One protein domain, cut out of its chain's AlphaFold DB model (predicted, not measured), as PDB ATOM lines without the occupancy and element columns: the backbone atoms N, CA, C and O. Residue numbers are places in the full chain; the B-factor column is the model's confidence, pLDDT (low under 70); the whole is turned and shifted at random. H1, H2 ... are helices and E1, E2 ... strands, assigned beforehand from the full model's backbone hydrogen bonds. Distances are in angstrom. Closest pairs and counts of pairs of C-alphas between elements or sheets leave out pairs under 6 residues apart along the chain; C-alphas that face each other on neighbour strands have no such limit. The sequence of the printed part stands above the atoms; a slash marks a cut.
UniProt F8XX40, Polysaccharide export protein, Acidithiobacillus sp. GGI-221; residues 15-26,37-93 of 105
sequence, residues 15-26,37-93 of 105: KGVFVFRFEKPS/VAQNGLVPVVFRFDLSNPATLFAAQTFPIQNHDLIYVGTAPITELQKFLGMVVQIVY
ATOM      1  N   LYS A  15     -21.428 -51.002  -8.634       68.12
ATOM      2  CA  LYS A  15     -19.986 -51.245  -8.805       68.12
ATOM      3  C   LYS A  15     -19.116 -50.053  -8.417       68.12
ATOM      4  O   LYS A  15     -17.943 -50.241  -8.103       68.12
ATOM      5  N   GLY A  16     -19.657 -48.834  -8.420       78.50
ATOM      6  CA  GLY A  16     -18.877 -47.633  -8.128       78.50
ATOM      7  C   GLY A  16     -19.666 -46.540  -7.420       78.50
ATOM      8  O   GLY A  16     -20.741 -46.146  -7.874       78.50
ATOM      9  N   VAL A  17     -19.088 -46.008  -6.346       86.62
ATOM     10  CA  VAL A  17     -19.532 -44.768  -5.699       86.62
ATOM     11  C   VAL A  17     -18.498 -43.688  -5.972       86.62
ATOM     12  O   VAL A  17     -17.295 -43.911  -5.827       86.62
ATOM     13  N   PHE A  18     -18.971 -42.516  -6.373       89.56
ATOM     14  CA  PHE A  18     -18.143 -41.364  -6.694       89.56
ATOM     15  C   PHE A  18     -18.528 -40.206  -5.782       89.56
ATOM     16  O   PHE A  18     -19.708 -39.874  -5.680       89.56
ATOM     17  N   VAL A  19     -17.539 -39.588  -5.141       92.06
ATOM     18  CA  VAL A  19     -17.735 -38.356  -4.373       92.06
ATOM     19  C   VAL A  19     -17.025 -37.224  -5.090       92.06
ATOM     20  O   VAL A  19     -15.807 -37.261  -5.270       92.06
ATOM     21  N   PHE A  20     -17.798 -36.228  -5.498       91.44
ATOM     22  CA  PHE A  20     -17.306 -34.997  -6.097       91.44
ATOM     23  C   PHE A  20     -17.205 -33.936  -5.004       91.44
ATOM     24  O   PHE A  20     -18.207 -33.621  -4.357       91.44
ATOM     25  N   ARG A  21     -16.003 -33.388  -4.810       92.12
ATOM     26  CA  ARG A  21     -15.711 -32.385  -3.781       92.12
ATOM     27  C   ARG A  21     -14.856 -31.261  -4.340       92.12
ATOM     28  O   ARG A  21     -13.925 -31.510  -5.096       92.12
ATOM     29  N   PHE A  22     -15.119 -30.035  -3.902       91.38
ATOM     30  CA  PHE A  22     -14.189 -28.925  -4.078       91.38
ATOM     31  C   PHE A  22     -13.207 -28.873  -2.905       91.38
ATOM     32  O   PHE A  22     -13.588 -28.505  -1.798       91.38
ATOM     33  N   GLU A  23     -11.951 -29.249  -3.145       89.94
ATOM     34  CA  GLU A  23     -10.903 -29.279  -2.127       89.94
ATOM     35  C   GLU A  23      -9.968 -28.073  -2.166       89.94
ATOM     36  O   GLU A  23      -9.780 -27.416  -3.194       89.94
ATOM     37  N   LYS A  24      -9.336 -27.796  -1.026       90.50
ATOM     38  CA  LYS A  24      -8.298 -26.763  -0.949       90.50
ATOM     39  C   LYS A  24      -7.022 -27.263  -1.635       90.50
ATOM     40  O   LYS A  24      -6.588 -28.377  -1.341       90.50
ATOM     41  N   PRO A  25      -6.338 -26.433  -2.447       87.12
ATOM     42  CA  PRO A  25      -5.081 -26.824  -3.095       87.12
ATOM     43  C   PRO A  25      -4.017 -27.353  -2.119       87.12
ATOM     44  O   PRO A  25      -3.268 -28.267  -2.449       87.12
ATOM     45  N   SER A  26      -3.986 -26.831  -0.888       88.44
ATOM     46  CA  SER A  26      -3.057 -27.253   0.170       88.44
ATOM     47  C   SER A  26      -3.215 -28.714   0.602       88.44
ATOM     48  O   SER A  26      -2.293 -29.276   1.185       88.44
ATOM     49  N   VAL A  37      -7.572 -25.138 -10.821       81.12
ATOM     50  CA  VAL A  37      -8.295 -24.406  -9.783       81.12
ATOM     51  C   VAL A  37      -9.516 -23.747 -10.422       81.12
ATOM     52  O   VAL A  37      -9.399 -23.048 -11.429       81.12
ATOM     53  N   ALA A  38     -10.697 -23.991  -9.859       80.62
ATOM     54  CA  ALA A  38     -11.933 -23.344 -10.274       80.62
ATOM     55  C   ALA A  38     -11.951 -21.865  -9.845       80.62
ATOM     56  O   ALA A  38     -11.150 -21.421  -9.023       80.62
ATOM     57  N   GLN A  39     -12.896 -21.081 -10.373       78.94
ATOM     58  CA  GLN A  39     -12.978 -19.633 -10.105       78.94
ATOM     59  C   GLN A  39     -13.135 -19.284  -8.613       78.94
ATOM     60  O   GLN A  39     -12.789 -18.187  -8.190       78.94
ATOM     61  N   ASN A  40     -13.629 -20.227  -7.807       79.81
ATOM     62  CA  ASN A  40     -13.769 -20.097  -6.358       79.81
ATOM     63  C   ASN A  40     -12.472 -20.397  -5.574       79.81
ATOM     64  O   ASN A  40     -12.508 -20.441  -4.346       79.81
ATOM     65  N   GLY A  41     -11.343 -20.633  -6.251       85.25
ATOM     66  CA  GLY A  41     -10.060 -20.948  -5.614       85.25
ATOM     67  C   GLY A  41      -9.943 -22.387  -5.100       85.25
ATOM     68  O   GLY A  41      -8.953 -22.722  -4.446       85.25
ATOM     69  N   LEU A  42     -10.932 -23.239  -5.384       87.75
ATOM     70  CA  LEU A  42     -10.962 -24.643  -4.979       87.75
ATOM     71  C   LEU A  42     -10.704 -25.570  -6.166       87.75
ATOM     72  O   LEU A  42     -10.832 -25.193  -7.329       87.75
ATOM     73  N   VAL A  43     -10.365 -26.813  -5.862       88.19
ATOM     74  CA  VAL A  43     -10.026 -27.845  -6.837       88.19
ATOM     75  C   VAL A  43     -11.145 -28.879  -6.882       88.19
ATOM     76  O   VAL A  43     -11.408 -29.501  -5.855       88.19
ATOM     77  N   PRO A  44     -11.789 -29.129  -8.031       89.69
ATOM     78  CA  PRO A  44     -12.721 -30.241  -8.151       89.69
ATOM     79  C   PRO A  44     -11.960 -31.578  -8.110       89.69
ATOM     80  O   PRO A  44     -11.141 -31.876  -8.978       89.69
ATOM     81  N   VAL A  45     -12.245 -32.394  -7.100       88.62
ATOM     82  CA  VAL A  45     -11.668 -33.720  -6.867       88.62
ATOM     83  C   VAL A  45     -12.773 -34.767  -6.928       88.62
ATOM     84  O   VAL A  45     -13.859 -34.574  -6.382       88.62
ATOM     85  N   VAL A  46     -12.483 -35.893  -7.582       89.50
ATOM     86  CA  VAL A  46     -13.383 -37.049  -7.647       89.50
ATOM     87  C   VAL A  46     -12.743 -38.225  -6.921       89.50
ATOM     88  O   VAL A  46     -11.734 -38.767  -7.375       89.50
ATOM     89  N   PHE A  47     -13.345 -38.641  -5.809       89.88
ATOM     90  CA  PHE A  47     -12.986 -39.870  -5.106       89.88
ATOM     91  C   PHE A  47     -13.813 -41.022  -5.667       89.88
ATOM     92  O   PHE A  47     -15.033 -40.905  -5.773       89.88
ATOM     93  N   ARG A  48     -13.166 -42.135  -6.028       87.94
ATOM     94  CA  ARG A  48     -13.833 -43.330  -6.561       87.94
ATOM     95  C   ARG A  48     -13.675 -44.497  -5.597       87.94
ATOM     96  O   ARG A  48     -12.555 -44.947  -5.360       87.94
ATOM     97  N   PHE A  49     -14.796 -45.042  -5.150       88.19
ATOM     98  CA  PHE A  49     -14.862 -46.286  -4.395       88.19
ATOM     99  C   PHE A  49     -15.392 -47.387  -5.304       88.19
ATOM    100  O   PHE A  49     -16.538 -47.333  -5.745       88.19
ATOM    101  N   ASP A  50     -14.550 -48.374  -5.602       85.69
ATOM    102  CA  ASP A  50     -14.979 -49.608  -6.262       85.69
ATOM    103  C   ASP A  50     -15.568 -50.536  -5.198       85.69
ATOM    104  O   ASP A  50     -14.840 -51.074  -4.364       85.69
ATOM    105  N   LEU A  51     -16.888 -50.700  -5.184       79.94
ATOM    106  CA  LEU A  51     -17.540 -51.523  -4.163       79.94
ATOM    107  C   LEU A  51     -17.360 -53.030  -4.419       79.94
ATOM    108  O   LEU A  51     -17.672 -53.841  -3.550       79.94
ATOM    109  N   SER A  52     -16.811 -53.409  -5.578       80.00
ATOM    110  CA  SER A  52     -16.449 -54.797  -5.895       80.00
ATOM    111  C   SER A  52     -15.154 -55.225  -5.200       80.00
ATOM    112  O   SER A  52     -14.887 -56.421  -5.074       80.00
ATOM    113  N   ASN A  53     -14.329 -54.264  -4.767       79.62
ATOM    114  CA  ASN A  53     -13.074 -54.519  -4.075       79.62
ATOM    115  C   ASN A  53     -13.243 -54.276  -2.558       79.62
ATOM    116  O   ASN A  53     -13.546 -53.159  -2.134       79.62
ATOM    117  N   PRO A  54     -13.015 -55.290  -1.701       79.75
ATOM    118  CA  PRO A  54     -13.215 -55.154  -0.262       79.75
ATOM    119  C   PRO A  54     -12.289 -54.121   0.394       79.75
ATOM    120  O   PRO A  54     -12.679 -53.505   1.382       79.75
ATOM    121  N   ALA A  55     -11.098 -53.863  -0.155       82.44
ATOM    122  CA  ALA A  55     -10.199 -52.846   0.391       82.44
ATOM    123  C   ALA A  55     -10.805 -51.433   0.300       82.44
ATOM    124  O   ALA A  55     -10.704 -50.639   1.236       82.44
ATOM    125  N   THR A  56     -11.489 -51.128  -0.804       83.19
ATOM    126  CA  THR A  56     -12.171 -49.843  -1.016       83.19
ATOM    127  C   THR A  56     -13.488 -49.739  -0.253       83.19
ATOM    128  O   THR A  56     -13.890 -48.623   0.067       83.19
ATOM    129  N   LEU A  57     -14.119 -50.861   0.120       81.69
ATOM    130  CA  LEU A  57     -15.288 -50.858   1.011       81.69
ATOM    131  C   LEU A  57     -14.946 -50.317   2.406       81.69
ATOM    132  O   LEU A  57     -15.674 -49.472   2.926       81.69
ATOM    133  N   PHE A  58     -13.822 -50.735   2.994       86.31
ATOM    134  CA  PHE A  58     -13.385 -50.210   4.295       86.31
ATOM    135  C   PHE A  58     -13.003 -48.724   4.226       86.31
ATOM    136  O   PHE A  58     -13.327 -47.953   5.132       86.31
ATOM    137  N   ALA A  59     -12.367 -48.300   3.130       86.25
ATOM    138  CA  ALA A  59     -12.076 -46.887   2.898       86.25
ATOM    139  C   ALA A  59     -13.362 -46.050   2.771       86.25
ATOM    140  O   ALA A  59     -13.437 -44.963   3.334       86.25
ATOM    141  N   ALA A  60     -14.391 -46.565   2.090       86.62
ATOM    142  CA  ALA A  60     -15.673 -45.876   1.944       86.62
ATOM    143  C   ALA A  60     -16.394 -45.675   3.290       86.62
ATOM    144  O   ALA A  60     -16.968 -44.615   3.517       86.62
ATOM    145  N   GLN A  61     -16.331 -46.653   4.203       86.00
ATOM    146  CA  GLN A  61     -16.979 -46.571   5.524       86.00
ATOM    147  C   GLN A  61     -16.437 -45.446   6.408       86.00
ATOM    148  O   GLN A  61     -17.164 -44.893   7.228       86.00
ATOM    149  N   THR A  62     -15.151 -45.135   6.267       89.56
ATOM    150  CA  THR A  62     -14.455 -44.139   7.094       89.56
ATOM    151  C   THR A  62     -14.248 -42.817   6.366       89.56
ATOM    152  O   THR A  62     -13.685 -41.882   6.936       89.56
ATOM    153  N   PHE A  63     -14.708 -42.715   5.116       92.00
ATOM    154  CA  PHE A  63     -14.550 -41.512   4.321       92.00
ATOM    155  C   PHE A  63     -15.458 -40.395   4.862       92.00
ATOM    156  O   PHE A  63     -16.684 -40.537   4.851       92.00
ATOM    157  N   PRO A  64     -14.892 -39.267   5.331       93.31
ATOM    158  CA  PRO A  64     -15.690 -38.191   5.895       93.31
ATOM    159  C   PRO A  64     -16.429 -37.464   4.775       93.31
ATOM    160  O   PRO A  64     -15.792 -36.874   3.900       93.31
ATOM    161  N   ILE A  65     -17.760 -37.473   4.818       92.81
ATOM    162  CA  ILE A  65     -18.594 -36.644   3.945       92.81
ATOM    163  C   ILE A  65     -18.596 -35.209   4.474       92.81
ATOM    164  O   ILE A  65     -18.778 -34.972   5.669       92.81
ATOM    165  N   GLN A  66     -18.363 -34.257   3.579       93.06
ATOM    166  CA  GLN A  66     -18.329 -32.830   3.871       93.06
ATOM    167  C   GLN A  66     -19.542 -32.125   3.259       93.06
ATOM    168  O   GLN A  66     -20.227 -32.645   2.377       93.06
ATOM    169  N   ASN A  67     -19.823 -30.914   3.740       91.44
ATOM    170  CA  ASN A  67     -20.868 -30.082   3.157       91.44
ATOM    171  C   ASN A  67     -20.556 -29.787   1.678       91.44
ATOM    172  O   ASN A  67     -19.406 -29.518   1.334       91.44
ATOM    173  N   HIS A  68     -21.590 -29.791   0.835       90.94
ATOM    174  CA  HIS A  68     -21.499 -29.670  -0.628       90.94
ATOM    175  C   HIS A  68     -20.807 -30.831  -1.362       90.94
ATOM    176  O   HIS A  68     -20.495 -30.689  -2.546       90.94
ATOM    177  N   ASP A  69     -20.621 -31.984  -0.718       92.62
ATOM    178  CA  ASP A  69     -20.295 -33.204  -1.455       92.62
ATOM    179  C   ASP A  69     -21.472 -33.635  -2.331       92.62
ATOM    180  O   ASP A  69     -22.609 -33.752  -1.868       92.62
ATOM    181  N   LEU A  70     -21.180 -33.943  -3.594       90.94
ATOM    182  CA  LEU A  70     -22.114 -34.638  -4.469       90.94
ATOM    183  C   LEU A  70     -21.718 -36.112  -4.532       90.94
ATOM    184  O   LEU A  70     -20.619 -36.453  -4.973       90.94
ATOM    185  N   ILE A  71     -22.629 -36.984  -4.103       90.38
ATOM    186  CA  ILE A  71     -22.442 -38.435  -4.128       90.38
ATOM    187  C   ILE A  71     -23.220 -39.000  -5.315       90.38
ATOM    188  O   ILE A  71     -24.431 -38.815  -5.418       90.38
ATOM    189  N   TYR A  72     -22.523 -39.709  -6.198       85.12
ATOM    190  CA  TYR A  72     -23.114 -40.411  -7.332       85.12
ATOM    191  C   TYR A  72     -22.877 -41.913  -7.202       85.12
ATOM    192  O   TYR A  72     -21.750 -42.358  -6.977       85.12
ATOM    193  N   VAL A  73     -23.938 -42.698  -7.379       83.44
ATOM    194  CA  VAL A  73     -23.876 -44.162  -7.379       83.44
ATOM    195  C   VAL A  73     -24.120 -44.639  -8.802       83.44
ATOM    196  O   VAL A  73     -25.198 -44.429  -9.353       83.44
ATOM    197  N   GLY A  74     -23.101 -45.244  -9.408       71.25
ATOM    198  CA  GLY A  74     -23.183 -45.774 -10.764       71.25
ATOM    199  C   GLY A  74     -23.444 -47.279 -10.769       71.25
ATOM    200  O   GLY A  74     -22.659 -48.050 -10.217       71.25
ATOM    201  N   THR A  75     -24.499 -47.697 -11.459       59.72
ATOM    202  CA  THR A  75     -24.688 -49.059 -11.979       59.72
ATOM    203  C   THR A  75     -23.996 -49.136 -13.352       59.72
ATOM    204  O   THR A  75     -24.180 -48.256 -14.188       59.72
ATOM    205  N   ALA A  76     -23.093 -50.096 -13.582       58.72
ATOM    206  CA  ALA A  76     -22.229 -50.098 -14.780       58.72
ATOM    207  C   ALA A  76     -23.004 -50.519 -16.058       58.72
ATOM    208  O   ALA A  76     -23.889 -51.368 -15.962       58.72
ATOM    209  N   PRO A  77     -22.694 -49.952 -17.251       52.47
ATOM    210  CA  PRO A  77     -21.388 -50.067 -17.910       52.47
ATOM    211  C   PRO A  77     -20.681 -48.715 -18.152       52.47
ATOM    212  O   PRO A  77     -21.291 -47.706 -18.483       52.47
ATOM    213  N   ILE A  78     -19.349 -48.723 -18.020       52.94
ATOM    214  CA  ILE A  78     -18.374 -47.599 -17.969       52.94
ATOM    215  C   ILE A  78     -18.454 -46.531 -19.090       52.94
ATOM    216  O   ILE A  78     -17.794 -45.493 -19.010       52.94
ATOM    217  N   THR A  79     -19.280 -46.714 -20.114       54.44
ATOM    218  CA  THR A  79     -19.401 -45.821 -21.276       54.44
ATOM    219  C   THR A  79     -20.129 -44.499 -20.988       54.44
ATOM    220  O   THR A  79     -19.968 -43.541 -21.745       54.44
ATOM    221  N   GLU A  80     -20.922 -44.414 -19.916       57.53
ATOM    222  CA  GLU A  80     -21.785 -43.250 -19.637       57.53
ATOM    223  C   GLU A  80     -21.144 -42.218 -18.686       57.53
ATOM    224  O   GLU A  80     -21.350 -41.013 -18.843       57.53
ATOM    225  N   LEU A  81     -20.244 -42.652 -17.791       59.91
ATOM    226  CA  LEU A  81     -19.511 -41.757 -16.879       59.91
ATOM    227  C   LEU A  81     -18.590 -40.782 -17.627       59.91
ATOM    228  O   LEU A  81     -18.508 -39.613 -17.262       59.91
ATOM    229  N   GLN A  82     -17.918 -41.226 -18.695       56.47
ATOM    230  CA  GLN A  82     -17.064 -40.340 -19.499       56.47
ATOM    231  C   GLN A  82     -17.875 -39.223 -20.171       56.47
ATOM    232  O   GLN A  82     -17.413 -38.085 -20.244       56.47
ATOM    233  N   LYS A  83     -19.106 -39.525 -20.606       58.66
ATOM    234  CA  LYS A  83     -20.012 -38.535 -21.200       58.66
ATOM    235  C   LYS A  83     -20.488 -37.533 -20.154       58.66
ATOM    236  O   LYS A  83     -20.466 -36.336 -20.418       58.66
ATOM    237  N   PHE A  84     -20.852 -38.001 -18.960       61.62
ATOM    238  CA  PHE A  84     -21.253 -37.122 -17.862       61.62
ATOM    239  C   PHE A  84     -20.114 -36.196 -17.417       61.62
ATOM    240  O   PHE A  84     -20.308 -34.985 -17.352       61.62
ATOM    241  N   LEU A  85     -18.907 -36.732 -17.194       64.38
ATOM    242  CA  LEU A  85     -17.738 -35.923 -16.833       64.38
ATOM    243  C   LEU A  85     -17.390 -34.905 -17.931       64.38
ATOM    244  O   LEU A  85     -17.116 -33.751 -17.617       64.38
ATOM    245  N   GLY A  86     -17.474 -35.291 -19.209       60.50
ATOM    246  CA  GLY A  86     -17.294 -34.367 -20.332       60.50
ATOM    247  C   GLY A  86     -18.338 -33.244 -20.362       60.50
ATOM    248  O   GLY A  86     -17.979 -32.086 -20.564       60.50
ATOM    249  N   MET A  87     -19.612 -33.554 -20.104       60.53
ATOM    250  CA  MET A  87     -20.692 -32.557 -20.068       60.53
ATOM    251  C   MET A  87     -20.577 -31.607 -18.870       60.53
ATOM    252  O   MET A  87     -20.745 -30.401 -19.032       60.53
ATOM    253  N   VAL A  88     -20.242 -32.109 -17.677       60.53
ATOM    254  CA  VAL A  88     -20.079 -31.268 -16.476       60.53
ATOM    255  C   VAL A  88     -18.890 -30.319 -16.624       60.53
ATOM    256  O   VAL A  88     -18.997 -29.144 -16.273       60.53
ATOM    257  N   VAL A  89     -17.783 -30.778 -17.216       58.22
ATOM    258  CA  VAL A  89     -16.637 -29.907 -17.522       58.22
ATOM    259  C   VAL A  89     -17.033 -28.794 -18.505       58.22
ATOM    260  O   VAL A  89     -16.584 -27.662 -18.341       58.22
ATOM    261  N   GLN A  90     -17.934 -29.045 -19.462       53.72
ATOM    262  CA  GLN A  90     -18.406 -28.009 -20.397       53.72
ATOM    263  C   GLN A  90     -19.332 -26.955 -19.773       53.72
ATOM    264  O   GLN A  90     -19.402 -25.840 -20.284       53.72
ATOM    265  N   ILE A  91     -20.011 -27.259 -18.665       56.75
ATOM    266  CA  ILE A  91     -20.864 -26.285 -17.960       56.75
ATOM    267  C   ILE A  91     -20.020 -25.369 -17.055       56.75
ATOM    268  O   ILE A  91     -20.383 -24.217 -16.824       56.75
ATOM    269  N   VAL A  92     -18.876 -25.856 -16.558       55.97
ATOM    270  CA  VAL A  92     -18.019 -25.125 -15.604       55.97
ATOM    271  C   VAL A  92     -16.960 -24.252 -16.297       55.97
ATOM    272  O   VAL A  92     -16.498 -23.274 -15.707       55.97
ATOM    273  N   TYR A  93     -16.627 -24.523 -17.562       45.53
ATOM    274  CA  TYR A  93     -15.777 -23.651 -18.377       45.53
ATOM    275  C   TYR A  93     -16.601 -22.951 -19.463       45.53
ATOM    276  O   TYR A  93     -16.804 -23.532 -20.532       45.53
TER     277      TYR A  93
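This is residues 15 to 26 and 37 to 93 of the 105 residues of the protein "Polysaccharide export protein" of Acidithiobacillus sp. GGI-221 (UniProt F8XX40). A narrow antiparallel sheet of three strands, E2 - E1 - E3, makes the middle of the domain, with the short helix H1 at one end of it, grazing the sheet near the last residues of E2. After E3 the chain turns to a second helix, H2, off the sheet; residues 79 to 91 stand free. The printed part has 69 residues, with three named strands and two named helices that follow along the chain as E1, E2, H1, E3, H2, and its class is mixed, helices and strands. It is only just loose, close to compact, with a radius of gyration of the C-alphas of 13.3 A, and spans 37 by 29 by 17 A.

E1 is residues 15 to 23, 24.7 A long, from C-alpha 15 at (-19.986, -51.245, -8.805). E2 is residues 43 to 50, 22.3 A, and E3 is residues 70 to 75, 16.5 A. H1 is residues 54 to 62, 13.3 A. H2 is residues 81 to 92, 16.7 A, ending with C-alpha 92 at (-18.019, -25.125, -15.604).

E1 is the inner strand. E2 and E1 are antiparallel at 160 degrees, with N 19 and O 47 2.9 A apart, within hydrogen-bond range. E1 and E3 are antiparallel at 161 degrees, with N 18 and O 72 2.8 A apart, also within range. E2, H1 and E3 form a split strand-helix-strand unit, two strands running the same way with E1 between them, and its crossover is right-handed. H1 only grazes the sheet with residues 55 to 60; its closest C-alphas to E2 are those of Phe 49 and Thr 56, 5.6 A apart. H2 is not on the sheet and is apart from E1, E2 and H1. Each O i to N i+4 pair in H2 is within hydrogen-bond range, and 4 of 5 in H1.

The C-alphas of Gln 39 and Pro 54 are the two farthest apart, 36.9 A. Residues 27 to 36 are not printed, and C-alphas 26 and 37 are 11.6 A apart across the cut. No link printed whole is long. The pLDDT is under 70 at residue 15 and residues 75 to 93.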